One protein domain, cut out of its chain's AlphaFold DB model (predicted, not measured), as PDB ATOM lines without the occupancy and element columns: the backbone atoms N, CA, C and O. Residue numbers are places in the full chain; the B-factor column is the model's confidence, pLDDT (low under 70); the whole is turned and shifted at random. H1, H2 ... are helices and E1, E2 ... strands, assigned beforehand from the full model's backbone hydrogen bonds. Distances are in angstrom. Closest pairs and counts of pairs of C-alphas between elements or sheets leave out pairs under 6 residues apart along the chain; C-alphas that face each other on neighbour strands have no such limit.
ATOM      1  N   ARG A  18     131.385 113.592 139.990       96.25
ATOM      2  CA  ARG A  18     130.834 113.508 141.345       96.25
ATOM      3  C   ARG A  18     131.911 113.108 142.335       96.25
ATOM      4  O   ARG A  18     132.799 112.326 142.009       96.25
ATOM      5  N   LYS A  19     131.817 113.614 143.562       96.56
ATOM      6  CA  LYS A  19     132.680 113.154 144.652       96.56
ATOM      7  C   LYS A  19     132.144 111.845 145.215       96.56
ATOM      8  O   LYS A  19     130.966 111.758 145.560       96.56
ATOM      9  N   VAL A  20     133.007 110.845 145.336       96.62
ATOM     10  CA  VAL A  20     132.697 109.553 145.952       96.62
ATOM     11  C   VAL A  20     133.695 109.235 147.068       96.62
ATOM     12  O   VAL A  20     134.856 109.641 146.982       96.62
ATOM     13  N   PRO A  21     133.279 108.522 148.125       96.62
ATOM     14  CA  PRO A  21     134.202 108.022 149.142       96.62
ATOM     15  C   PRO A  21     135.236 107.043 148.563       96.62
ATOM     16  O   PRO A  21     134.939 106.319 147.607       96.62
ATOM     17  N   ALA A  22     136.431 106.982 149.161       95.88
ATOM     18  CA  ALA A  22     137.502 106.065 148.756       95.88
ATOM     19  C   ALA A  22     137.052 104.595 148.726       95.88
ATOM     20  O   ALA A  22     137.451 103.839 147.841       95.88
ATOM     21  N   GLU A  23     136.148 104.194 149.621       95.81
ATOM     22  CA  GLU A  23     135.600 102.838 149.679       95.81
ATOM     23  C   GLU A  23     134.891 102.439 148.376       95.81
ATOM     24  O   GLU A  23     134.896 101.263 148.008       95.81
ATOM     25  N   ILE A  24     134.302 103.399 147.651       95.50
ATOM     26  CA  ILE A  24     133.663 103.143 146.354       95.50
ATOM     27  C   ILE A  24     134.706 102.794 145.291       95.50
ATOM     28  O   ILE A  24     134.475 101.873 144.510       95.50
ATOM     29  N   ILE A  25     135.846 103.490 145.275       96.56
ATOM     30  CA  ILE A  25     136.947 103.196 144.349       96.56
ATOM     31  C   ILE A  25     137.592 101.860 144.711       96.56
ATOM     32  O   ILE A  25     137.710 100.995 143.847       96.56
ATOM     33  N   TYR A  26     137.886 101.625 145.994       96.06
ATOM     34  CA  TYR A  26     138.466 100.360 146.452       96.06
ATOM     35  C   TYR A  26     137.625  99.146 146.040       96.06
ATOM     36  O   TYR A  26     138.157  98.167 145.526       96.06
ATOM     37  N   ARG A  27     136.294  99.221 146.183       95.81
ATOM     38  CA  ARG A  27     135.381  98.148 145.748       95.81
ATOM     39  C   ARG A  27     135.411  97.885 144.238       95.81
ATOM     40  O   ARG A  27     135.049  96.790 143.826       95.81
ATOM     41  N   ARG A  28     135.786  98.877 143.427       93.88
ATOM     42  CA  ARG A  28     135.808  98.788 141.958       93.88
ATOM     43  C   ARG A  28     137.137  98.290 141.413       93.88
ATOM     44  O   ARG A  28     137.129  97.538 140.447       93.88
ATOM     45  N   VAL A  29     138.251  98.728 142.001       94.38
ATOM     46  CA  VAL A  29     139.594  98.487 141.440       94.38
ATOM     47  C   VAL A  29     140.536  97.728 142.377       94.38
ATOM     48  O   VAL A  29     141.659  97.422 141.997       94.38
ATOM     49  N   GLY A  30     140.110  97.410 143.605       95.06
ATOM     50  CA  GLY A  30     140.894  96.639 144.579       95.06
ATOM     51  C   GLY A  30     142.062  97.398 145.224       95.06
ATOM     52  O   GLY A  30     142.803  96.824 146.021       95.06
ATOM     53  N   ALA A  31     142.228  98.682 144.905       94.00
ATOM     54  CA  ALA A  31     143.288  99.554 145.401       94.00
ATOM     55  C   ALA A  31     142.809 101.014 145.475       94.00
ATOM     56  O   ALA A  31     141.701 101.343 145.051       94.00
ATOM     57  N   LEU A  32     143.655 101.892 146.020       94.00
ATOM     58  CA  LEU A  32     143.415 103.336 146.127       94.00
ATOM     59  C   LEU A  32     144.543 104.140 145.446       94.00
ATOM     60  O   LEU A  32     145.291 104.832 146.137       94.00
ATOM     61  N   PRO A  33     144.734 104.009 144.117       94.75
ATOM     62  CA  PRO A  33     145.728 104.801 143.394       94.75
ATOM     63  C   PRO A  33     145.259 106.255 143.242       94.75
ATOM     64  O   PRO A  33     144.071 106.532 143.336       94.75
ATOM     65  N   GLU A  34     146.168 107.196 142.956       95.06
ATOM     66  CA  GLU A  34     145.793 108.614 142.813       95.06
ATOM     67  C   GLU A  34     144.830 108.886 141.649       95.06
ATOM     68  O   GLU A  34     144.114 109.879 141.677       95.06
ATOM     69  N   TYR A  35     144.834 108.061 140.610       96.00
ATOM     70  CA  TYR A  35     143.943 108.171 139.459       96.00
ATOM     71  C   TYR A  35     143.933 106.850 138.689       96.00
ATOM     72  O   TYR A  35     144.804 106.002 138.893       96.00
ATOM     73  N   GLY A  36     142.947 106.674 137.812       96.25
ATOM     74  CA  GLY A  36     142.848 105.504 136.945       96.25
ATOM     75  C   GLY A  36     141.466 105.331 136.326       96.25
ATOM     76  O   GLY A  36     140.611 106.219 136.397       96.25
ATOM     77  N   SER A  37     141.251 104.163 135.729       96.56
ATOM     78  CA  SER A  37     139.979 103.735 135.148       96.56
ATOM     79  C   SER A  37     139.324 102.629 135.977       96.56
ATOM     80  O   SER A  37     139.983 101.784 136.584       96.56
ATOM     81  N   CYS A  38     137.998 102.630 136.002       95.12
ATOM     82  CA  CYS A  38     137.167 101.555 136.518       95.12
ATOM     83  C   CYS A  38     136.854 100.548 135.394       95.12
ATOM     84  O   CYS A  38     136.875 100.923 134.222       95.12
ATOM     85  N   PRO A  39     136.481  99.296 135.726       93.69
ATOM     86  CA  PRO A  39     136.071  98.300 134.727       93.69
ATOM     87  C   PRO A  39     134.834  98.678 133.900       93.69
ATOM     88  O   PRO A  39     134.587  98.079 132.865       93.69
ATOM     89  N   ASP A  40     134.042  99.643 134.368       93.38
ATOM     90  CA  ASP A  40     132.835 100.138 133.702       93.38
ATOM     91  C   ASP A  40     133.071 101.453 132.947       93.38
ATOM     92  O   ASP A  40     132.183 102.300 132.897       93.38
ATOM     93  N   GLU A  41     134.284 101.633 132.416       93.56
ATOM     94  CA  GLU A  41     134.689 102.761 131.557       93.56
ATOM     95  C   GLU A  41     134.578 104.149 132.208       93.56
ATOM     96  O   GLU A  41     134.627 105.180 131.542       93.56
ATOM     97  N   ARG A  42     134.478 104.194 133.538       96.69
ATOM     98  CA  ARG A  42     134.555 105.435 134.311       96.69
ATOM     99  C   ARG A  42     135.965 105.725 134.761       96.69
ATOM    100  O   ARG A  42     136.758 104.814 134.967       96.69
ATOM    101  N   TYR A  43     136.253 106.989 135.020       97.75
ATOM    102  CA  TYR A  43     137.592 107.429 135.402       97.75
ATOM    103  C   TYR A  43     137.550 108.085 136.767       97.75
ATOM    104  O   TYR A  43     136.520 108.623 137.168       97.75
ATOM    105  N   PHE A  44     138.649 108.042 137.505       97.31
ATOM    106  CA  PHE A  44     138.695 108.634 138.834       97.31
ATOM    107  C   PHE A  44     140.018 109.331 139.114       97.31
ATOM    108  O   PHE A  44     141.056 108.933 138.596       97.31
ATOM    109  N   ALA A  45     139.970 110.344 139.974       97.06
ATOM    110  CA  ALA A  45     141.135 111.051 140.495       97.06
ATOM    111  C   ALA A  45     140.955 111.343 141.988       97.06
ATOM    112  O   ALA A  45     139.869 111.718 142.426       97.06
ATOM    113  N   LEU A  46     142.009 111.180 142.780       96.50
ATOM    114  CA  LEU A  46     142.028 111.438 144.213       96.50
ATOM    115  C   LEU A  46     141.830 112.931 144.481       96.50
ATOM    116  O   LEU A  46     142.555 113.781 143.955       96.50
ATOM    117  N   ASP A  47     140.890 113.251 145.367       94.50
ATOM    118  CA  ASP A  47     140.737 114.597 145.902       94.50
ATOM    119  C   ASP A  47     141.813 114.849 146.970       94.50
ATOM    120  O   ASP A  47     141.688 114.465 148.139       94.50
ATOM    121  N   LYS A  48     142.900 115.512 146.557       88.25
ATOM    122  CA  LYS A  48     144.053 115.805 147.422       88.25
ATOM    123  C   LYS A  48     143.744 116.785 148.561       88.25
ATOM    124  O   LYS A  48     144.582 116.935 149.443       88.25
ATOM    125  N   THR A  49     142.567 117.420 148.593       85.81
ATOM    126  CA  THR A  49     142.203 118.328 149.697       85.81
ATOM    127  C   THR A  49     142.021 117.597 151.027       85.81
ATOM    128  O   THR A  49     142.340 118.145 152.078       85.81
ATOM    129  N   ASN A  50     141.527 116.354 150.996       79.06
ATOM    130  CA  ASN A  50     141.282 115.560 152.202       79.06
ATOM    131  C   ASN A  50     141.784 114.108 152.118       79.06
ATOM    132  O   ASN A  50     141.782 113.424 153.141       79.06
ATOM    133  N   GLY A  51     142.186 113.625 150.935       79.25
ATOM    134  CA  GLY A  51     142.737 112.281 150.725       79.25
ATOM    135  C   GLY A  51     141.762 111.125 150.988       79.25
ATOM    136  O   GLY A  51     142.165 109.966 150.959       79.25
ATOM    137  N   LYS A  52     140.488 111.418 151.269       90.38
ATOM    138  CA  LYS A  52     139.448 110.433 151.624       90.38
ATOM    139  C   LYS A  52     138.381 110.284 150.544       90.38
ATOM    140  O   LYS A  52     137.518 109.414 150.639       90.38
ATOM    141  N   GLN A  53     138.412 111.151 149.541       96.19
ATOM    142  CA  GLN A  53     137.427 111.208 148.474       96.19
ATOM    143  C   GLN A  53     138.101 111.175 147.112       96.19
ATOM    144  O   GLN A  53     139.270 111.516 146.961       96.19
ATOM    145  N   TYR A  54     137.317 110.778 146.122       97.50
ATOM    146  CA  TYR A  54     137.703 110.741 144.726       97.50
ATOM    147  C   TYR A  54     136.691 111.512 143.896       97.50
ATOM    148  O   TYR A  54     135.489 111.446 144.147       97.50
ATOM    149  N   PHE A  55     137.176 112.208 142.881       97.19
ATOM    150  CA  PHE A  55     136.372 112.618 141.744       97.19
ATOM    151  C   PHE A  55     136.134 111.392 140.868       97.19
ATOM    152  O   PHE A  55     137.088 110.701 140.522       97.19
ATOM    153  N   LEU A  56     134.878 111.111 140.539       97.62
ATOM    154  CA  LEU A  56     134.468 110.065 139.608       97.62
ATOM    155  C   LEU A  56     133.846 110.734 138.381       97.62
ATOM    156  O   LEU A  56     132.854 111.456 138.507       97.62
ATOM    157  N   PHE A  57     134.445 110.481 137.227       97.88
ATOM    158  CA  PHE A  57     134.086 111.017 135.921       97.88
ATOM    159  C   PHE A  57     133.334 109.946 135.131       97.88
ATOM    160  O   PHE A  57     133.750 108.785 135.096       97.88
ATOM    161  N   GLU A  58     132.234 110.337 134.491       95.38
ATOM    162  CA  GLU A  58     131.418 109.416 133.690       95.38
ATOM    163  C   GLU A  58     132.006 109.190 132.284       95.38
ATOM    164  O   GLU A  58     131.631 108.227 131.625       95.38
ATOM    165  N   SER A  59     132.945 110.033 131.829       95.50
ATOM    166  CA  SER A  59     133.621 109.873 130.537       95.50
ATOM    167  C   SER A  59     135.122 110.171 130.601       95.50
ATOM    168  O   SER A  59     135.594 110.925 131.459       95.50
TER     169      SER A  59
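AT A GLANCE: This is residues 18 to 59 of the 160 residues of an uncharacterized protein of Rodentolepis nana (UniProt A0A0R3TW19). A small twisted sheet of four short strands has one short helix, H1, over one face and the other face bare. The 42 printed residues hold, in order, E1, H1, E2, E3 and E4; the sheet runs E1, E4, E3, E2, antiparallel throughout. The class is mixed, and the whole is compact, with a radius of gyration of the C-alphas of 9.0 A and spans of 25 by 20 by 13 A.

IN THESE COORDINATES: E1, residues 18 to 21, begins at C-alpha 18 (130.834, 113.508, 141.345). H1 is residues 22 to 29, 10.7 A long, E2 35 to 37, and E3 43 to 46. E4, residues 53 to 57, 13.0 A, ends at C-alpha 57 (134.086, 111.017, 135.921).

HOW THE PARTS SIT: Between the neighbour strands E1 and E4, N 20 and O 54 are within hydrogen-bond range, 2.8 A; between E4 and E3, N 55 and O 45 are within hydrogen-bond range, 2.8 A, and between E3 and E2, N 44 and O 36, 2.9 A. E2, E3 and E4 form a meander, each the antiparallel neighbour of the one before. H1 is on the sheet at a height of 9.6 A, slantwise to the strands; the C-alphas of Ala 22 and Gln 53 are its closest to E4, 5.2 A. In H1 every O i to N i+4 pair is within hydrogen-bond range.

THE WHOLE: The printed part has no cut and no long link, and no printed residue is under pLDDT 70.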